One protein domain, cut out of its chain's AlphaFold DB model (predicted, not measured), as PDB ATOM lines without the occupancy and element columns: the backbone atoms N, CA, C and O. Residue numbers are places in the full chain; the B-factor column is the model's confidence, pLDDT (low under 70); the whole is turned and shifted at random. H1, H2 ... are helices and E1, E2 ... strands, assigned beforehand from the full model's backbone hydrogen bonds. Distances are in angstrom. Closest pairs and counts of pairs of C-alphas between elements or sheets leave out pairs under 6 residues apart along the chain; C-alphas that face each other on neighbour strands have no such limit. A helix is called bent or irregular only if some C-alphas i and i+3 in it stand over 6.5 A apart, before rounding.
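This is residues 196 to 350 of the 534 residues of an uncharacterized protein of Marine Group I thaumarchaeote SCGC RSA3 (UniProt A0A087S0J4). One twisted sheet is folded back on itself at the long, bent strand E9, with the leaf E1 E3 E2 E6 partly face to face with the leaf E10 E5 E4; helix H1 lies across E9. The E7 and E8 hairpin prolongs the E6 and E9 ribbon, residues 293 to 298 sticking out, and the short H2 sits in the turn from E9 to E10, far from the middle. The printed part has 155 residues, with named elements in the order E1 E2 E3 E4 E5 H1 E6 E7 E8 E9 H2 E10. The large sheet, mixed, runs E1 E3 E2 E6 E9 E10 E5 E4, and the class is mostly strand. The whole is compact, with a radius of gyration of the C-alphas of 17.1 A and spans of 52 by 43 by 38 A.

E1 is residues 197 to 200, from C-alpha 197 at (377.765, 284.616, 379.326). E2 is residues 213 to 220, 22.6 A, and E3 residues 223 to 229, 19.3 A. E4 is residues 231 to 236 and E5 residues 247 to 253, 20.4 A. H1 is residues 258 to 270, 18.7 A. E6 is residues 281 to 289, 25.8 A; E7 is residues 292 to 294 and E8 residues 297 to 299. E9, residues 302 to 322, spans 31.3 A and bends by 117 degrees at residue 313. H2 is residues 327 to 330. E10, residues 336 to 350, spans 31.8 A, bends by 101 degrees at residue 347 and ends at C-alpha 350 (364.575, 296.325, 397.745).

Edge strand E1 is parallel to E3, with N 226 and O 199 2.8 A apart. The other neighbours are antiparallel: in the hairpin E2 and E3, N 218 and O 225 are 2.8 A apart; in E2 and E6, N 217 and O 284, 2.8 A; in E6 and E9, N 285 and O 307, 2.8 A; in E9 and E10, N 322 and O 336, 2.8 A; in E10 and E5, N 250 and O 341, 3.0 A; in the hairpin E4 and E5, N 249 and O 233, 2.8 A. Between the leaves, the closest C-alphas of E3 and E5 are those of Ser 229 and Thr 252, 5.5 A apart. H1 is on the sheet at a height of 7.7 A, over E9 and across the strands at 63 degrees to E9 on the local plane; their closest C-alphas, of Ile 264 and Val 314, are 6.1 A apart. In the hairpin E7 and E8, N 294 and O 297 are 2.9 A apart. H2 is not on the sheet. Every O i to N i+4 pair in H1 is within hydrogen-bond range; H2 is too short for one, and its one O i to N i+3 pair is within range.

The two C-alphas farthest apart are those of Val 270 and Leu 296, 54.6 A. The printed part has no cut. The link from E1 to E2, 12 residues, is long. The mean pLDDT of the printed part is 89.6; residues 272 and 276 to 277 are under 70.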
ATOM      1  N   ARG A 196     379.754 281.273 382.082       82.00
ATOM      2  CA  ARG A 196     378.581 282.166 382.176       82.00
ATOM      3  C   ARG A 196     378.745 283.319 381.183       82.00
ATOM      4  O   ARG A 196     379.738 284.045 381.255       82.00
ATOM      5  N   ILE A 197     377.794 283.484 380.266       85.44
ATOM      6  CA  ILE A 197     377.765 284.616 379.326       85.44
ATOM      7  C   ILE A 197     376.905 285.726 379.923       85.44
ATOM      8  O   ILE A 197     375.801 285.453 380.371       85.44
ATOM      9  N   PHE A 198     377.400 286.962 379.905       92.38
ATOM     10  CA  PHE A 198     376.608 288.154 380.204       92.38
ATOM     11  C   PHE A 198     376.397 288.954 378.919       92.38
ATOM     12  O   PHE A 198     377.379 289.307 378.256       92.38
ATOM     13  N   THR A 199     375.142 289.248 378.592       94.44
ATOM     14  CA  THR A 199     374.766 290.055 377.425       94.44
ATOM     15  C   THR A 199     373.962 291.267 377.879       94.44
ATOM     16  O   THR A 199     372.903 291.116 378.477       94.44
ATOM     17  N   ASP A 200     374.456 292.466 377.572       94.94
ATOM     18  CA  ASP A 200     373.730 293.724 377.766       94.94
ATOM     19  C   ASP A 200     373.214 294.209 376.406       94.94
ATOM     20  O   ASP A 200     374.005 294.517 375.507       94.94
ATOM     21  N   TYR A 201     371.891 294.235 376.248       93.38
ATOM     22  CA  TYR A 201     371.219 294.656 375.016       93.38
ATOM     23  C   TYR A 201     371.134 296.184 374.883       93.38
ATOM     24  O   TYR A 201     370.811 296.700 373.810       93.38
ATOM     25  N   GLY A 202     371.502 296.917 375.935       91.75
ATOM     26  CA  GLY A 202     371.539 298.366 375.953       91.75
ATOM     27  C   GLY A 202     370.156 299.011 375.995       91.75
ATOM     28  O   GLY A 202     369.136 298.387 376.277       91.75
ATOM     29  N   ALA A 203     370.153 300.317 375.742       91.56
ATOM     30  CA  ALA A 203     368.972 301.149 375.869       91.56
ATOM     31  C   ALA A 203     368.145 301.188 374.570       91.56
ATOM     32  O   ALA A 203     368.672 301.400 373.473       91.56
ATOM     33  N   LEU A 204     366.834 301.074 374.714       90.50
ATOM     34  CA  LEU A 204     365.825 301.299 373.701       90.50
ATOM     35  C   LEU A 204     365.738 302.792 373.320       90.50
ATOM     36  O   LEU A 204     365.989 303.692 374.137       90.50
ATOM     37  N   PRO A 205     365.355 303.092 372.063       89.62
ATOM     38  CA  PRO A 205     365.342 304.450 371.518       89.62
ATOM     39  C   PRO A 205     364.110 305.274 371.934       89.62
ATOM     40  O   PRO A 205     363.873 306.345 371.372       89.62
ATOM     41  N   PHE A 206     363.309 304.782 372.880       89.88
ATOM     42  CA  PHE A 206     362.065 305.420 373.296       89.88
ATOM     43  C   PHE A 206     362.303 306.498 374.353       89.88
ATOM     44  O   PHE A 206     363.257 306.450 375.133       89.88
ATOM     45  N   LYS A 207     361.442 307.518 374.349       90.56
ATOM     46  CA  LYS A 207     361.520 308.627 375.304       90.56
ATOM     47  C   LYS A 207     360.931 308.202 376.643       90.56
ATOM     48  O   LYS A 207     359.895 307.550 376.671       90.56
ATOM     49  N   GLN A 208     361.555 308.649 377.724       89.12
ATOM     50  CA  GLN A 208     361.105 308.407 379.090       89.12
ATOM     51  C   GLN A 208     360.943 309.737 379.825       89.12
ATOM     52  O   GLN A 208     361.757 310.653 379.651       89.12
ATOM     53  N   ALA A 209     359.907 309.862 380.648       88.06
ATOM     54  CA  ALA A 209     359.716 311.022 381.506       88.06
ATOM     55  C   ALA A 209     360.914 311.176 382.455       88.06
ATOM     56  O   ALA A 209     361.397 310.210 383.043       88.06
ATOM     57  N   ASN A 210     361.431 312.403 382.569       83.81
ATOM     58  CA  ASN A 210     362.639 312.734 383.340       83.81
ATOM     59  C   ASN A 210     363.908 311.946 382.954       83.81
ATOM     60  O   ASN A 210     364.906 311.997 383.677       83.81
ATOM     61  N   ASP A 211     363.904 311.281 381.794       88.25
ATOM     62  CA  ASP A 211     364.930 310.329 381.359       88.25
ATOM     63  C   ASP A 211     365.143 309.158 382.340       88.25
ATOM     64  O   ASP A 211     366.220 308.564 382.356       88.25
ATOM     65  N   LEU A 212     364.144 308.826 383.164       91.31
ATOM     66  CA  LEU A 212     364.200 307.682 384.073       91.31
ATOM     67  C   LEU A 212     364.015 306.381 383.285       91.31
ATOM     68  O   LEU A 212     363.012 306.210 382.601       91.31
ATOM     69  N   ARG A 213     364.985 305.471 383.368       93.94
ATOM     70  CA  ARG A 213     364.998 304.200 382.633       93.94
ATOM     71  C   ARG A 213     364.880 303.013 383.574       93.94
ATOM     72  O   ARG A 213     365.411 303.058 384.685       93.94
ATOM     73  N   THR A 214     364.242 301.953 383.090       96.06
ATOM     74  CA  THR A 214     364.059 300.695 383.818       96.06
ATOM     75  C   THR A 214     364.875 299.600 383.152       96.06
ATOM     76  O   THR A 214     364.534 299.133 382.064       96.06
ATOM     77  N   PHE A 215     365.951 299.177 383.808       96.56
ATOM     78  CA  PHE A 215     366.769 298.060 383.350       96.56
ATOM     79  C   PHE A 215     366.477 296.816 384.176       96.56
ATOM     80  O   PHE A 215     366.390 296.898 385.396       96.56
ATOM     81  N   LEU A 216     366.368 295.667 383.520       97.88
ATOM     82  CA  LEU A 216     366.184 294.374 384.164       97.88
ATOM     83  C   LEU A 216     367.369 293.489 383.810       97.88
ATOM     84  O   LEU A 216     367.692 293.336 382.634       97.88
ATOM     85  N   THR A 217     368.011 292.920 384.823       97.88
ATOM     86  CA  THR A 217     369.058 291.910 384.658       97.88
ATOM     87  C   THR A 217     368.509 290.571 385.119       97.88
ATOM     88  O   THR A 217     368.327 290.376 386.315       97.88
ATOM     89  N   PHE A 218     368.252 289.677 384.169       97.25
ATOM     90  CA  PHE A 218     367.846 288.296 384.406       97.25
ATOM     91  C   PHE A 218     369.108 287.449 384.583       97.25
ATOM     92  O   PHE A 218     369.902 287.350 383.642       97.25
ATOM     93  N   ASP A 219     369.324 286.878 385.768       96.00
ATOM     94  CA  ASP A 219     370.468 286.014 386.077       96.00
ATOM     95  C   ASP A 219     370.030 284.546 386.144       96.00
ATOM     96  O   ASP A 219     369.305 284.129 387.043       96.00
ATOM     97  N   PHE A 220     370.490 283.757 385.177       92.12
ATOM     98  CA  PHE A 220     370.248 282.323 385.056       92.12
ATOM     99  C   PHE A 220     371.508 281.544 385.445       92.12
ATOM    100  O   PHE A 220     372.638 282.032 385.338       92.12
ATOM    101  N   ASP A 221     371.377 280.261 385.776       86.62
ATOM    102  CA  ASP A 221     372.524 279.390 386.085       86.62
ATOM    103  C   ASP A 221     373.645 279.437 385.026       86.62
ATOM    104  O   ASP A 221     374.844 279.429 385.338       86.62
ATOM    105  N   ASN A 222     373.266 279.511 383.749       83.94
ATOM    106  CA  ASN A 222     374.170 279.433 382.601       83.94
ATOM    107  C   ASN A 222     374.591 280.797 382.014       83.94
ATOM    108  O   ASN A 222     375.416 280.822 381.094       83.94
ATOM    109  N   GLY A 223     374.097 281.919 382.537       91.06
ATOM    110  CA  GLY A 223     374.395 283.254 382.019       91.06
ATOM    111  C   GLY A 223     373.388 284.302 382.479       91.06
ATOM    112  O   GLY A 223     372.454 283.988 383.196       91.06
ATOM    113  N   ALA A 224     373.571 285.543 382.048       94.56
ATOM    114  CA  ALA A 224     372.694 286.647 382.403       94.56
ATOM    115  C   ALA A 224     372.407 287.553 381.201       94.56
ATOM    116  O   ALA A 224     373.278 287.789 380.355       94.56
ATOM    117  N   GLU A 225     371.190 288.085 381.149       95.75
ATOM    118  CA  GLU A 225     370.729 289.018 380.121       95.75
ATOM    119  C   GLU A 225     370.226 290.305 380.766       95.75
ATOM    120  O   GLU A 225     369.355 290.279 381.633       95.75
ATOM    121  N   LYS A 226     370.777 291.440 380.334       97.06
ATOM    122  CA  LYS A 226     370.326 292.769 380.742       97.06
ATOM    123  C   LYS A 226     369.575 293.443 379.601       97.06
ATOM    124  O   LYS A 226     370.148 293.661 378.533       97.06
ATOM    125  N   ILE A 227     368.319 293.794 379.850       96.12
ATOM    126  CA  ILE A 227     367.429 294.473 378.903       96.12
ATOM    127  C   ILE A 227     366.890 295.772 379.509       96.12
ATOM    128  O   ILE A 227     366.861 295.939 380.728       96.12
ATOM    129  N   GLU A 228     366.435 296.693 378.665       95.06
ATOM    130  CA  GLU A 228     365.558 297.785 379.095       95.06
ATOM    131  C   GLU A 228     364.104 297.394 378.826       95.06
ATOM    132  O   GLU A 228     363.783 296.901 377.741       95.06
ATOM    133  N   SER A 229     363.221 297.651 379.790       93.38
ATOM    134  CA  SER A 229     361.780 297.615 379.547       93.38
ATOM    135  C   SER A 229     361.235 299.030 379.422       93.38
ATOM    136  O   SER A 229     361.523 299.891 380.256       93.38
ATOM    137  N   VAL A 230     360.424 299.273 378.390       89.31
ATOM    138  CA  VAL A 230     359.677 300.534 378.274       89.31
ATOM    139  C   VAL A 230     358.498 300.597 379.225       89.31
ATOM    140  O   VAL A 230     358.127 301.700 379.609       89.31
ATOM    141  N   ILE A 231     357.931 299.444 379.585       94.88
ATOM    142  CA  ILE A 231     356.771 299.327 380.458       94.88
ATOM    143  C   ILE A 231     357.092 298.272 381.511       94.88
ATOM    144  O   ILE A 231     357.329 297.104 381.205       94.88
ATOM    145  N   PHE A 232     357.120 298.696 382.760       96.81
ATOM    146  CA  PHE A 232     357.284 297.839 383.925       96.81
ATOM    147  C   PHE A 232     356.131 298.098 384.881       96.81
ATOM    148  O   PHE A 232     355.815 299.266 385.116       96.81
ATOM    149  N   THR A 233     355.572 297.034 385.447       97.31
ATOM    150  CA  THR A 233     354.527 297.090 386.469       97.31
ATOM    151  C   THR A 233     354.832 296.073 387.560       97.31
ATOM    152  O   THR A 233     354.897 294.880 387.286       97.31
ATOM    153  N   SER A 234     354.988 296.512 388.807       95.31
ATOM    154  CA  SER A 234     354.974 295.617 389.964       95.31
ATOM    155  C   SER A 234     353.538 295.159 390.212       95.31
ATOM    156  O   SER A 234     352.668 295.991 390.473       95.31
ATOM    157  N   THR A 235     353.289 293.858 390.133       94.00
ATOM    158  CA  THR A 235     351.940 293.279 390.232       94.00
ATOM    159  C   THR A 235     351.663 292.640 391.590       94.00
ATOM    160  O   THR A 235     350.503 292.410 391.911       94.00
ATOM    161  N   GLY A 236     352.695 292.398 392.406       91.75
ATOM    162  CA  GLY A 236     352.544 291.834 393.748       91.75
ATOM    163  C   GLY A 236     353.764 292.054 394.642       91.75
ATOM    164  O   GLY A 236     354.846 292.423 394.172       91.75
ATOM    165  N   GLY A 237     353.596 291.814 395.946       89.06
ATOM    166  CA  GLY A 237     354.678 291.835 396.938       89.06
ATOM    167  C   GLY A 237     354.744 293.060 397.857       89.06
ATOM    168  O   GLY A 237     355.592 293.064 398.751       89.06
ATOM    169  N   TYR A 238     353.875 294.062 397.679       90.31
ATOM    170  CA  TYR A 238     353.801 295.256 398.542       90.31
ATOM    171  C   TYR A 238     352.439 295.475 399.200       90.31
ATOM    172  O   TYR A 238     352.402 295.931 400.341       90.31
ATOM    173  N   SER A 239     351.351 295.127 398.514       87.25
ATOM    174  CA  SER A 239     349.996 295.246 399.049       87.25
ATOM    175  C   SER A 239     349.836 294.414 400.311       87.25
ATOM    176  O   SER A 239     350.174 293.234 400.296       87.25
ATOM    177  N   GLU A 240     349.272 294.977 401.382       83.56
ATOM    178  CA  GLU A 240     349.019 294.244 402.634       83.56
ATOM    179  C   GLU A 240     348.185 292.968 402.442       83.56
ATOM    180  O   GLU A 240     348.337 292.007 403.205       83.56
ATOM    181  N   GLU A 241     347.339 292.942 401.410       78.50
ATOM    182  CA  GLU A 241     346.516 291.788 401.044       78.50
ATOM    183  C   GLU A 241     347.308 290.696 400.299       78.50
ATOM    184  O   GLU A 241     346.936 289.523 400.375       78.50
ATOM    185  N   ASP A 242     348.411 291.054 399.627       75.75
ATOM    186  CA  ASP A 242     349.211 290.166 398.767       75.75
ATOM    187  C   ASP A 242     350.732 290.422 398.871       75.75
ATOM    188  O   ASP A 242     351.458 290.629 397.895       75.75
ATOM    189  N   ILE A 243     351.245 290.397 400.107       78.69
ATOM    190  CA  ILE A 243     352.692 290.491 400.386       78.69
ATOM    191  C   ILE A 243     353.432 289.201 399.986       78.69
ATOM    192  O   ILE A 243     354.643 289.210 399.759       78.69
ATOM    193  N   GLY A 244     352.719 288.072 399.939       77.12
ATOM    194  CA  GLY A 244     353.304 286.732 399.882       77.12
ATOM    195  C   GLY A 244     353.873 286.314 398.528       77.12
ATOM    196  O   GLY A 244     354.676 285.383 398.503       77.12
ATOM    197  N   THR A 245     353.490 286.990 397.442       86.81
ATOM    198  CA  THR A 245     353.866 286.593 396.078       86.81
ATOM    199  C   THR A 245     354.403 287.797 395.303       86.81
ATOM    200  O   THR A 245     353.656 288.461 394.580       86.81
ATOM    201  N   PRO A 246     355.696 288.138 395.458       93.88
ATOM    202  CA  PRO A 246     356.321 289.142 394.615       93.88
ATOM    203  C   PRO A 246     356.173 288.779 393.141       93.88
ATOM    204  O   PRO A 246     356.529 287.681 392.719       93.88
ATOM    205  N   SER A 247     355.648 289.707 392.355       95.88
ATOM    206  CA  SER A 247     355.484 289.514 390.920       95.88
ATOM    207  C   SER A 247     355.600 290.841 390.192       95.88
ATOM    208  O   SER A 247     355.406 291.920 390.772       95.88
ATOM    209  N   PHE A 248     355.950 290.761 388.918       97.38
ATOM    210  CA  PHE A 248     355.959 291.910 388.031       97.38
ATOM    211  C   PHE A 248     355.622 291.494 386.603       97.38
ATOM    212  O   PHE A 248     355.803 290.345 386.201       97.38
ATOM    213  N   GLN A 249     355.183 292.477 385.830       97.44
ATOM    214  CA  GLN A 249     354.960 292.376 384.401       97.44
ATOM    215  C   GLN A 249     355.885 293.353 383.678       97.44
ATOM    216  O   GLN A 249     356.066 294.500 384.107       97.44
ATOM    217  N   ILE A 250     356.437 292.915 382.551       96.31
ATOM    218  CA  ILE A 250     357.064 293.810 381.578       96.31
ATOM    219  C   ILE A 250     356.347 293.745 380.239       96.31
ATOM    220  O   ILE A 250     355.927 292.675 379.803       96.31
ATOM    221  N   ILE A 251     356.257 294.896 379.573       92.56
ATOM    222  CA  ILE A 251     355.831 294.993 378.179       92.56
ATOM    223  C   ILE A 251     356.941 295.689 377.394       92.56
ATOM    224  O   ILE A 251     357.340 296.813 377.710       92.56
ATOM    225  N   THR A 252     357.476 295.020 376.374       87.06
ATOM    226  CA  THR A 252     358.601 295.541 375.584       87.06
ATOM    227  C   THR A 252     358.492 295.170 374.108       87.06
ATOM    228  O   THR A 252     357.660 294.357 373.711       87.06
ATOM    229  N   ALA A 253     359.303 295.810 373.264       85.81
ATOM    230  CA  ALA A 253     359.377 295.462 371.850       85.81
ATOM    231  C   ALA A 253     359.871 294.017 371.693       85.81
ATOM    232  O   ALA A 253     360.808 293.611 372.378       85.81
ATOM    233  N   VAL A 254     359.278 293.263 370.764       88.69
ATOM    234  CA  VAL A 254     359.657 291.861 370.539       88.69
ATOM    235  C   VAL A 254     361.087 291.797 370.009       88.69
ATOM    236  O   VAL A 254     361.336 292.123 368.848       88.69
ATOM    237  N   LEU A 255     362.026 291.375 370.849       87.44
ATOM    238  CA  LEU A 255     363.444 291.248 370.523       87.44
ATOM    239  C   LEU A 255     363.942 289.851 370.930       87.44
ATOM    240  O   LEU A 255     363.368 289.232 371.824       87.44
ATOM    241  N   PRO A 256     364.965 289.307 370.249       86.12
ATOM    242  CA  PRO A 256     365.507 287.999 370.589       86.12
ATOM    243  C   PRO A 256     366.380 288.092 371.847       86.12
ATOM    244  O   PRO A 256     367.411 288.768 371.833       86.12
ATOM    245  N   HIS A 257     365.995 287.359 372.888       90.75
ATOM    246  CA  HIS A 257     366.699 287.266 374.168       90.75
ATOM    247  C   HIS A 257     366.873 285.779 374.518       90.75
ATOM    248  O   HIS A 257     366.007 285.199 375.168       90.75
ATOM    249  N   PRO A 258     367.931 285.097 374.034       88.88
ATOM    250  CA  PRO A 258     367.997 283.638 374.061       88.88
ATOM    251  C   PRO A 258     367.794 282.967 375.427       88.88
ATOM    252  O   PRO A 258     367.260 281.856 375.457       88.88
ATOM    253  N   LEU A 259     368.219 283.569 376.545       90.75
ATOM    254  CA  LEU A 259     368.016 282.957 377.866       90.75
ATOM    255  C   LEU A 259     366.579 283.167 378.356       90.75
ATOM    256  O   LEU A 259     365.939 282.193 378.762       90.75
ATOM    257  N   ILE A 260     366.047 284.382 378.227       92.81
ATOM    258  CA  ILE A 260     364.642 284.694 378.542       92.81
ATOM    259  C   ILE A 260     363.694 283.854 377.669       92.81
ATOM    260  O   ILE A 260     362.770 283.218 378.174       92.81
ATOM    261  N   ASP A 261     363.962 283.757 376.369       90.88
ATOM    262  CA  ASP A 261     363.164 282.975 375.422       90.88
ATOM    263  C   ASP A 261     363.174 281.477 375.750       90.88
ATOM    264  O   ASP A 261     362.156 280.787 375.640       90.88
ATOM    265  N   ASN A 262     364.309 280.957 376.218       89.12
ATOM    266  CA  ASN A 262     364.399 279.589 376.716       89.12
ATOM    267  C   ASN A 262     363.588 279.370 377.995       89.12
ATOM    268  O   ASN A 262     362.947 278.323 378.119       89.12
ATOM    269  N   ALA A 263     363.581 280.336 378.915       91.44
ATOM    270  CA  ALA A 263     362.747 280.280 380.111       91.44
ATOM    271  C   ALA A 263     361.253 280.265 379.744       91.44
ATOM    272  O   ALA A 263     360.523 279.394 380.215       91.44
ATOM    273  N   ILE A 264     360.822 281.115 378.802       92.25
ATOM    274  CA  ILE A 264     359.449 281.115 378.264       92.25
ATOM    275  C   ILE A 264     359.100 279.741 377.663       92.25
ATOM    276  O   ILE A 264     358.075 279.146 378.002       92.25
ATOM    277  N   MET A 265     359.964 279.183 376.805       89.19
ATOM    278  CA  MET A 265     359.735 277.870 376.181       89.19
ATOM    279  C   MET A 265     359.678 276.717 377.194       89.19
ATOM    280  O   MET A 265     358.920 275.759 377.004       89.19
ATOM    281  N   LYS A 266     360.506 276.752 378.245       89.06
ATOM    282  CA  LYS A 266     360.468 275.761 379.332       89.06
ATOM    283  C   LYS A 266     359.184 275.900 380.143       89.06
ATOM    284  O   LYS A 266     358.523 274.885 380.366       89.06
ATOM    285  N   SER A 267     358.792 277.126 380.475       90.38
ATOM    286  CA  SER A 267     357.562 277.401 381.213       90.38
ATOM    287  C   SER A 267     356.316 276.934 380.451       90.38
ATOM    288  O   SER A 267     355.476 276.217 381.002       90.38
ATOM    289  N   GLN A 268     356.251 277.177 379.136       89.56
ATOM    290  CA  GLN A 268     355.177 276.665 378.275       89.56
ATOM    291  C   GLN A 268     355.038 275.134 378.344       89.56
ATOM    292  O   GLN A 268     353.928 274.601 378.375       89.56
ATOM    293  N   LYS A 269     356.150 274.387 378.389       85.88
ATOM    294  CA  LYS A 269     356.114 272.912 378.452       85.88
ATOM    295  C   LYS A 269     355.525 272.383 379.760       85.88
ATOM    296  O   LYS A 269     355.067 271.240 379.786       85.88
ATOM    297  N   VAL A 270     355.556 273.181 380.825       85.25
ATOM    298  CA  VAL A 270     355.038 272.822 382.152       85.25
ATOM    299  C   VAL A 270     353.752 273.564 382.515       85.25
ATOM    300  O   VAL A 270     353.232 273.359 383.609       85.25
ATOM    301  N   GLY A 271     353.204 274.373 381.604       79.88
ATOM    302  CA  GLY A 271     351.951 275.091 381.822       79.88
ATOM    303  C   GLY A 271     352.066 276.249 382.818       79.88
ATOM    304  O   GLY A 271     351.116 276.456 383.569       79.88
ATOM    305  N   GLY A 272     353.229 276.904 382.922       68.94
ATOM    306  CA  GLY A 272     353.470 277.971 383.908       68.94
ATOM    307  C   GLY A 272     353.708 277.483 385.340       68.94
ATOM    308  O   GLY A 272     353.909 278.277 386.250       68.94
ATOM    309  N   LEU A 273     353.687 276.167 385.581       74.56
ATOM    310  CA  LEU A 273     353.784 275.620 386.933       74.56
ATOM    311  C   LEU A 273     355.219 275.669 387.478       74.56
ATOM    312  O   LEU A 273     356.159 275.179 386.842       74.56
ATOM    313  N   ALA A 274     355.359 276.137 388.722       70.12
ATOM    314  CA  ALA A 274     356.571 276.019 389.532       70.12
ATOM    315  C   ALA A 274     356.903 274.536 389.791       70.12
ATOM    316  O   ALA A 274     356.418 273.898 390.728       70.12
ATOM    317  N   THR A 275     357.701 273.946 388.907       71.19
ATOM    318  CA  THR A 275     358.151 272.552 388.978       71.19
ATOM    319  C   THR A 275     359.649 272.500 388.728       71.19
ATOM    320  O   THR A 275     360.205 273.419 388.144       71.19
ATOM    321  N   SER A 276     360.307 271.387 389.064       63.00
ATOM    322  CA  SER A 276     361.745 271.188 388.798       63.00
ATOM    323  C   SER A 276     362.133 271.180 387.308       63.00
ATOM    324  O   SER A 276     363.269 270.859 386.972       63.00
ATOM    325  N   PHE A 277     361.167 271.380 386.413       66.38
ATOM    326  CA  PHE A 277     361.360 271.462 384.969       66.38
ATOM    327  C   PHE A 277     361.116 272.880 384.429       66.38
ATOM    328  O   PHE A 277     361.338 273.093 383.237       66.38
ATOM    329  N   ASN A 278     360.656 273.811 385.274       76.12
ATOM    330  CA  ASN A 278     360.659 275.233 384.955       76.12
ATOM    331  C   ASN A 278     362.070 275.789 385.194       76.12
ATOM    332  O   ASN A 278     362.787 275.265 386.046       76.12
ATOM    333  N   GLU A 279     362.468 276.790 384.415       82.81
ATOM    334  CA  GLU A 279     363.728 277.489 384.669       82.81
ATOM    335  C   GLU A 279     363.493 278.506 385.778       82.81
ATOM    336  O   GLU A 279     362.598 279.342 385.647       82.81
ATOM    337  N   ASP A 280     364.282 278.420 386.840       88.88
ATOM    338  CA  ASP A 280     364.392 279.453 387.855       88.88
ATOM    339  C   ASP A 280     365.512 280.441 387.508       88.88
ATOM    340  O   ASP A 280     366.498 280.113 386.840       88.88
ATOM    341  N   PHE A 281     365.316 281.692 387.907       94.88
ATOM    342  CA  PHE A 281     366.272 282.775 387.705       94.88
ATOM    343  C   PHE A 281     366.034 283.895 388.710       94.88
ATOM    344  O   PHE A 281     364.930 284.047 389.227       94.88
ATOM    345  N   ASP A 282     367.049 284.717 388.937       97.19
ATOM    346  CA  ASP A 282     366.912 285.943 389.723       97.19
ATOM    347  C   ASP A 282     366.753 287.142 388.782       97.19
ATOM    348  O   ASP A 282     367.239 287.134 387.645       97.19
ATOM    349  N   VAL A 283     366.072 288.196 389.236       97.94
ATOM    350  CA  VAL A 283     365.903 289.425 388.449       97.94
ATOM    351  C   VAL A 283     366.237 290.646 389.283       97.94
ATOM    352  O   VAL A 283     365.530 290.983 390.225       97.94
ATOM    353  N   ASN A 284     367.266 291.382 388.875       98.00
ATOM    354  CA  ASN A 284     367.547 292.703 389.429       98.00
ATOM    355  C   ASN A 284     366.958 293.792 388.525       98.00
ATOM    356  O   ASN A 284     367.404 293.973 387.387       98.00
ATOM    357  N   VAL A 285     365.970 294.524 389.036       97.69
ATOM    358  CA  VAL A 285     365.335 295.666 388.371       97.69
ATOM    359  C   VAL A 285     365.944 296.953 388.907       97.69
ATOM    360  O   VAL A 285     365.885 297.225 390.100       97.69
ATOM    361  N   GLU A 286     366.501 297.784 388.033       96.19
ATOM    362  CA  GLU A 286     367.143 299.045 388.392       96.19
ATOM    363  C   GLU A 286     366.455 300.228 387.712       96.19
ATOM    364  O   GLU A 286     366.343 300.286 386.484       96.19
ATOM    365  N   PHE A 287     366.067 301.219 388.516       94.88
ATOM    366  CA  PHE A 287     365.522 302.488 388.044       94.88
ATOM    367  C   PHE A 287     366.621 303.542 388.059       94.88
ATOM    368  O   PHE A 287     367.131 303.919 389.122       94.88
ATOM    369  N   VAL A 288     367.016 304.005 386.878       93.00
ATOM    370  CA  VAL A 288     368.253 304.767 386.694       93.00
ATOM    371  C   VAL A 288     368.012 305.992 385.824       93.00
ATOM    372  O   VAL A 288     367.431 305.901 384.746       93.00
ATOM    373  N   ILE A 289     368.512 307.146 386.264       90.75
ATOM    374  CA  ILE A 289     368.684 308.313 385.395       90.75
ATOM    375  C   ILE A 289     370.098 308.219 384.805       90.75
ATOM    376  O   ILE A 289     371.070 308.303 385.563       90.75
ATOM    377  N   PRO A 290     370.242 308.028 383.481       88.06
ATOM    378  CA  PRO A 290     371.534 307.794 382.856       88.06
ATOM    379  C   PRO A 290     372.415 309.044 382.904       88.06
ATOM    380  O   PRO A 290     371.936 310.175 383.050       88.06
ATOM    381  N   GLU A 291     373.719 308.835 382.730       86.81
ATOM    382  CA  GLU A 291     374.698 309.918 382.645       86.81
ATOM    383  C   GLU A 291     374.313 310.925 381.546       86.81
ATOM    384  O   GLU A 291     374.077 310.561 380.390       86.81
ATOM    385  N   LYS A 292     374.281 312.218 381.889       82.44
ATOM    386  CA  LYS A 292     374.013 313.299 380.928       82.44
ATOM    387  C   LYS A 292     375.232 314.183 380.760       82.44
ATOM    388  O   LYS A 292     375.719 314.800 381.709       82.44
ATOM    389  N   GLN A 293     375.665 314.330 379.513       77.25
ATOM    390  CA  GLN A 293     376.673 315.310 379.143       77.25
ATOM    391  C   GLN A 293     375.996 316.616 378.714       77.25
ATOM    392  O   GLN A 293     375.334 316.685 377.678       77.25
ATOM    393  N   SER A 294     376.182 317.679 379.494       73.31
ATOM    394  CA  SER A 294     375.730 319.030 379.156       73.31
ATOM    395  C   SER A 294     376.948 319.933 378.966       73.31
ATOM    396  O   SER A 294     377.564 320.402 379.924       73.31
ATOM    397  N   GLY A 295     377.359 320.135 377.712       79.94
ATOM    398  CA  GLY A 295     378.558 320.912 377.380       79.94
ATOM    399  C   GLY A 295     379.847 320.264 377.905       79.94
ATOM    400  O   GLY A 295     380.228 319.189 377.451       79.94
ATOM    401  N   LEU A 296     380.541 320.938 378.833       76.12
ATOM    402  CA  LEU A 296     381.753 320.423 379.498       76.12
ATOM    403  C   LEU A 296     381.470 319.684 380.816       76.12
ATOM    404  O   LEU A 296     382.404 319.169 381.429       76.12
ATOM    405  N   THR A 297     380.222 319.674 381.284       71.12
ATOM    406  CA  THR A 297     379.836 319.046 382.551       71.12
ATOM    407  C   THR A 297     379.160 317.708 382.308       71.12
ATOM    408  O   THR A 297     378.210 317.621 381.530       71.12
ATOM    409  N   THR A 298     379.651 316.690 383.005       80.38
ATOM    410  CA  THR A 298     379.051 315.361 383.078       80.38
ATOM    411  C   THR A 298     378.275 315.255 384.383       80.38
ATOM    412  O   THR A 298     378.848 315.446 385.457       80.38
ATOM    413  N   ILE A 299     376.979 314.979 384.285       80.69
ATOM    414  CA  ILE A 299     376.149 314.571 385.416       80.69
ATOM    415  C   ILE A 299     376.204 313.050 385.441       80.69
ATOM    416  O   ILE A 299     375.733 312.429 384.492       80.69
ATOM    417  N   SER A 300     376.814 312.482 386.482       84.06
ATOM    418  CA  SER A 300     376.924 311.034 386.660       84.06
ATOM    419  C   SER A 300     375.556 310.360 386.659       84.06
ATOM    420  O   SER A 300     374.566 310.956 387.081       84.06
ATOM    421  N   GLU A 301     375.543 309.101 386.235       88.44
ATOM    422  CA  GLU A 301     374.403 308.210 386.410       88.44
ATOM    423  C   GLU A 301     373.914 308.198 387.867       88.44
ATOM    424  O   GLU A 301     374.709 308.222 388.815       88.44
ATOM    425  N   GLN A 302     372.596 308.165 388.035       88.12
ATOM    426  CA  GLN A 302     371.939 308.169 389.331       88.12
ATOM    427  C   GLN A 302     370.949 307.003 389.421       88.12
ATOM    428  O   GLN A 302     369.871 307.053 388.830       88.12
ATOM    429  N   LYS A 303     371.292 305.973 390.207       90.50
ATOM    430  CA  LYS A 303     370.349 304.922 390.619       90.50
ATOM    431  C   LYS A 303     369.357 305.516 391.616       90.50
ATOM    432  O   LYS A 303     369.765 306.071 392.639       90.50
ATOM    433  N   ILE A 304     368.073 305.435 391.290       90.62
ATOM    434  CA  ILE A 304     366.968 305.942 392.109       90.62
ATOM    435  C   ILE A 304     366.534 304.885 393.119       90.62
ATOM    436  O   ILE A 304     366.398 305.194 394.301       90.62
ATOM    437  N   ARG A 305     366.371 303.643 392.657       91.88
ATOM    438  CA  ARG A 305     365.973 302.473 393.448       91.88
ATOM    439  C   ARG A 305     366.266 301.203 392.646       91.88
ATOM    440  O   ARG A 305     366.351 301.263 391.419       91.88
ATOM    441  N   GLY A 306     366.449 300.084 393.329       94.75
ATOM    442  CA  GLY A 306     366.516 298.751 392.744       94.75
ATOM    443  C   GLY A 306     365.575 297.786 393.457       94.75
ATOM    444  O   GLY A 306     365.212 298.020 394.612       94.75
ATOM    445  N   LEU A 307     365.169 296.730 392.767       96.25
ATOM    446  CA  LEU A 307     364.358 295.635 393.285       96.25
ATOM    447  C   LEU A 307     365.008 294.324 392.847       96.25
ATOM    448  O   LEU A 307     365.050 294.027 391.656       96.25
ATOM    449  N   GLU A 308     365.517 293.559 393.802       97.00
ATOM    450  CA  GLU A 308     366.082 292.233 393.572       97.00
ATOM    451  C   GLU A 308     364.996 291.194 393.840       97.00
ATOM    452  O   GLU A 308     364.546 291.026 394.971       97.00
ATOM    453  N   TYR A 309     364.519 290.548 392.786       97.00
ATOM    454  CA  TYR A 309     363.591 289.435 392.867       97.00
ATOM    455  C   TYR A 309     364.368 288.118 392.826       97.00
ATOM    456  O   TYR A 309     365.262 287.957 391.996       97.00
ATOM    457  N   GLU A 310     364.010 287.193 393.713       95.38
ATOM    458  CA  GLU A 310     364.724 285.924 393.916       95.38
ATOM    459  C   GLU A 310     363.817 284.729 393.602       95.38
ATOM    460  O   GLU A 310     362.611 284.764 393.905       95.38
ATOM    461  N   ASP A 311     364.407 283.660 393.059       93.75
ATOM    462  CA  ASP A 311     363.726 282.408 392.701       93.75
ATOM    463  C   ASP A 311     362.474 282.666 391.832       93.75
ATOM    464  O   ASP A 311     361.348 282.278 392.179       93.75
ATOM    465  N   CYS A 312     362.662 283.393 390.729       95.69
ATOM    466  CA  CYS A 312     361.613 283.751 389.784       95.69
ATOM    467  C   CYS A 312     361.358 282.670 388.740       95.69
ATOM    468  O   CYS A 312     362.256 281.932 388.340       95.69
ATOM    469  N   ILE A 313     360.128 282.641 388.237       94.12
ATOM    470  CA  ILE A 313     359.709 281.855 387.082       94.12
ATOM    471  C   ILE A 313     358.885 282.718 386.127       94.12
ATOM    472  O   ILE A 313     358.201 283.656 386.536       94.12
ATOM    473  N   VAL A 314     358.891 282.355 384.846       94.75
ATOM    474  CA  VAL A 314     357.912 282.893 383.892       94.75
ATOM    475  C   VAL A 314     356.552 282.273 384.205       94.75
ATOM    476  O   VAL A 314     356.403 281.056 384.061       94.75
ATOM    477  N   SER A 315     355.578 283.080 384.616       92.31
ATOM    478  CA  SER A 315     354.212 282.629 384.921       92.31
ATOM    479  C   SER A 315     353.254 282.820 383.745       92.31
ATOM    480  O   SER A 315     352.332 282.019 383.599       92.31
ATOM    481  N   GLY A 316     353.523 283.798 382.876       93.06
ATOM    482  CA  GLY A 316     352.709 284.101 381.701       93.06
ATOM    483  C   GLY A 316     353.512 284.738 380.570       93.06
ATOM    484  O   GLY A 316     354.548 285.376 380.791       93.06
ATOM    485  N   TYR A 317     353.065 284.518 379.334       94.12
ATOM    486  CA  TYR A 317     353.657 285.142 378.154       94.12
ATOM    487  C   TYR A 317     352.620 285.377 377.060       94.12
ATOM    488  O   TYR A 317     351.927 284.449 376.630       94.12
ATOM    489  N   ASP A 318     352.597 286.599 376.539       94.00
ATOM    490  CA  ASP A 318     351.681 287.026 375.490       94.00
ATOM    491  C   ASP A 318     352.389 287.890 374.441       94.00
ATOM    492  O   ASP A 318     353.415 288.523 374.694       94.00
ATOM    493  N   ILE A 319     351.819 287.937 373.238       93.25
ATOM    494  CA  ILE A 319     352.189 288.920 372.218       93.25
ATOM    495  C   ILE A 319     350.939 289.658 371.801       93.25
ATOM    496  O   ILE A 319     349.928 289.041 371.467       93.25
ATOM    497  N   LEU A 320     351.042 290.979 371.736       94.19
ATOM    498  CA  LEU A 320     349.974 291.816 371.228       94.19
ATOM    499  C   LEU A 320     350.505 292.930 370.342       94.19
ATOM    500  O   LEU A 320     351.679 293.296 370.366       94.19
ATOM    501  N   THR A 321     349.604 293.494 369.554       94.56
ATOM    502  CA  THR A 321     349.862 294.706 368.794       94.56
ATOM    503  C   THR A 321     349.049 295.838 369.388       94.56
ATOM    504  O   THR A 321     347.821 295.810 369.350       94.56
ATOM    505  N   LEU A 322     349.746 296.837 369.918       92.69
ATOM    506  CA  LEU A 322     349.149 298.086 370.360       92.69
ATOM    507  C   LEU A 322     348.820 298.941 369.134       92.69
ATOM    508  O   LEU A 322     349.623 299.044 368.197       92.69
ATOM    509  N   GLN A 323     347.635 299.538 369.163       91.06
ATOM    510  CA  GLN A 323     347.122 300.463 368.161       91.06
ATOM    511  C   GLN A 323     346.052 301.362 368.785       91.06
ATOM    512  O   GLN A 323     345.316 300.906 369.665       91.06
ATOM    513  N   ASP A 324     345.890 302.564 368.244       86.19
ATOM    514  CA  ASP A 324     344.783 303.450 368.556       86.19
ATOM    515  C   ASP A 324     343.826 303.492 367.361       86.19
ATOM    516  O   ASP A 324     344.093 304.106 366.324       86.19
ATOM    517  N   LYS A 325     342.710 302.768 367.498       87.44
ATOM    518  CA  LYS A 325     341.573 302.768 366.562       87.44
ATOM    519  C   LYS A 325     342.009 302.686 365.087       87.44
ATOM    520  O   LYS A 325     342.612 301.703 364.664       87.44
ATOM    521  N   GLU A 326     341.655 303.672 364.259       88.38
ATOM    522  CA  GLU A 326     342.005 303.730 362.838       88.38
ATOM    523  C   GLU A 326     343.387 304.333 362.556       88.38
ATOM    524  O   GLU A 326     343.808 304.372 361.393       88.38
ATOM    525  N   GLU A 327     344.063 304.896 363.555       86.88
ATOM    526  CA  GLU A 327     345.237 305.748 363.353       86.88
ATOM    527  C   GLU A 327     346.383 304.995 362.679       86.88
ATOM    528  O   GLU A 327     347.007 305.530 361.753       86.88
ATOM    529  N   GLY A 328     346.590 303.733 363.067       86.31
ATOM    530  CA  GLY A 328     347.554 302.830 362.431       86.31
ATOM    531  C   GLY A 328     347.218 302.524 360.966       86.31
ATOM    532  O   GLY A 328     348.102 302.415 360.118       86.31
ATOM    533  N   TYR A 329     345.930 302.455 360.623       88.81
ATOM    534  CA  TYR A 329     345.464 302.156 359.264       88.81
ATOM    535  C   TYR A 329     345.472 303.375 358.335       88.81
ATOM    536  O   TYR A 329     345.619 303.234 357.120       88.81
ATOM    537  N   THR A 330     345.273 304.569 358.891       85.75
ATOM    538  CA  THR A 330     345.231 305.841 358.148       85.75
ATOM    539  C   THR A 330     346.609 306.488 358.002       85.75
ATOM    540  O   THR A 330     346.774 307.396 357.184       85.75
ATOM    541  N   GLY A 331     347.604 306.008 358.757       81.31
ATOM    542  CA  GLY A 331     348.973 306.518 358.758       81.31
ATOM    543  C   GLY A 331     349.177 307.752 359.641       81.31
ATOM    544  O   GLY A 331     350.207 308.418 359.520       81.31
ATOM    545  N   LYS A 332     348.214 308.086 360.517       83.81
ATOM    546  CA  LYS A 332     348.409 309.084 361.589       83.81
ATOM    547  C   LYS A 332     349.490 308.619 362.559       83.81
ATOM    548  O   LYS A 332     350.335 309.405 362.998       83.81
ATOM    549  N   ARG A 333     349.404 307.330 362.875       86.50
ATOM    550  CA  ARG A 333     350.272 306.536 363.736       86.50
ATOM    551  C   ARG A 333     350.593 305.239 363.006       86.50
ATOM    552  O   ARG A 333     350.283 305.083 361.825       86.50
ATOM    553  N   GLY A 334     351.237 304.333 363.718       89.88
ATOM    554  CA  GLY A 334     351.517 302.994 363.239       89.88
ATOM    555  C   GLY A 334     351.000 301.953 364.213       89.88
ATOM    556  O   GLY A 334     350.102 302.216 365.000       89.88
ATOM    557  N   PHE A 335     351.624 300.790 364.179       93.19
ATOM    558  CA  PHE A 335     351.348 299.672 365.068       93.19
ATOM    559  C   PHE A 335     352.597 299.375 365.897       93.19
ATOM    560  O   PHE A 335     353.718 299.476 365.389       93.19
ATOM    561  N   ALA A 336     352.430 298.997 367.163       93.25
ATOM    562  CA  ALA A 336     353.539 298.559 368.005       93.25
ATOM    563  C   ALA A 336     353.312 297.114 368.448       93.25
ATOM    564  O   ALA A 336     352.491 296.844 369.319       93.25
ATOM    565  N   THR A 337     354.032 296.173 367.839       93.19
ATOM    566  CA  THR A 337     354.042 294.788 368.314       93.19
ATOM    567  C   THR A 337     354.945 294.678 369.534       93.19
ATOM    568  O   THR A 337     356.136 294.998 369.472       93.19
ATOM    569  N   ALA A 338     354.363 294.221 370.633       92.56
ATOM    570  CA  ALA A 338     355.011 294.084 371.920       92.56
ATOM    571  C   ALA A 338     354.808 292.671 372.469       92.56
ATOM    572  O   ALA A 338     353.826 291.994 372.158       92.56
ATOM    573  N   GLU A 339     355.752 292.241 373.291       93.06
ATOM    574  CA  GLU A 339     355.598 291.063 374.132       93.06
ATOM    575  C   GLU A 339     355.295 291.474 375.563       93.06
ATOM    576  O   GLU A 339     355.807 292.488 376.043       93.06
ATOM    577  N   ILE A 340     354.473 290.665 376.220       94.94
ATOM    578  CA  ILE A 340     354.186 290.739 377.644       94.94
ATOM    579  C   ILE A 340     354.831 289.527 378.299       94.94
ATOM    580  O   ILE A 340     354.633 288.398 377.848       94.94
ATOM    581  N   LEU A 341     355.591 289.769 379.360       96.06
ATOM    582  CA  LEU A 341     356.155 288.728 380.204       96.06
ATOM    583  C   LEU A 341     355.694 288.951 381.641       96.06
ATOM    584  O   LEU A 341     356.014 289.984 382.234       96.06
ATOM    585  N   ASP A 342     354.994 287.960 382.184       95.94
ATOM    586  CA  ASP A 342     354.613 287.902 383.590       95.94
ATOM    587  C   ASP A 342     355.601 287.015 384.348       95.94
ATOM    588  O   ASP A 342     355.937 285.902 383.917       95.94
ATOM    589  N   VAL A 343     356.088 287.527 385.475       96.12
ATOM    590  CA  VAL A 343     357.089 286.864 386.309       96.12
ATOM    591  C   VAL A 343     356.583 286.793 387.744       96.12
ATOM    592  O   VAL A 343     356.231 287.808 388.347       96.12
ATOM    593  N   GLU A 344     356.584 285.586 388.300       95.06
ATOM    594  CA  GLU A 344     356.299 285.317 389.712       95.06
ATOM    595  C   GLU A 344     357.580 284.877 390.414       95.06
ATOM    596  O   GLU A 344     358.332 284.065 389.879       95.06
ATOM    597  N   CYS A 345     357.824 285.394 391.615       94.69
ATOM    598  CA  CYS A 345     359.048 285.154 392.371       94.69
ATOM    599  C   CYS A 345     358.741 284.764 393.815       94.69
ATOM    600  O   CYS A 345     357.678 285.075 394.355       94.69
ATOM    601  N   SER A 346     359.695 284.096 394.465       92.50
ATOM    602  CA  SER A 346     359.555 283.708 395.877       92.50
ATOM    603  C   SER A 346     360.083 284.783 396.828       92.50
ATOM    604  O   SER A 346     359.616 284.895 397.965       92.50
ATOM    605  N   GLY A 347     361.059 285.574 396.376       92.06
ATOM    606  CA  GLY A 347     361.697 286.630 397.152       92.06
ATOM    607  C   GLY A 347     361.641 287.992 396.466       92.06
ATOM    608  O   GLY A 347     361.519 288.106 395.250       92.06
ATOM    609  N   LEU A 348     361.723 289.035 397.291       94.31
ATOM    610  CA  LEU A 348     361.916 290.416 396.858       94.31
ATOM    611  C   LEU A 348     362.741 291.150 397.918       94.31
ATOM    612  O   LEU A 348     362.409 291.132 399.109       94.31
ATOM    613  N   SER A 349     363.793 291.814 397.479       93.88
ATOM    614  CA  SER A 349     364.776 292.520 398.286       93.88
ATOM    615  C   SER A 349     364.984 293.911 397.671       93.88
ATOM    616  O   SER A 349     365.614 294.056 396.629       93.88
ATOM    617  N   PRO A 350     364.403 294.970 398.259       92.81
ATOM    618  CA  PRO A 350     364.575 296.325 397.745       92.81
ATOM    619  C   PRO A 350     365.991 296.858 397.996       92.81
ATOM    620  O   PRO A 350     366.531 296.736 399.099       92.81
TER     621      PRO A 350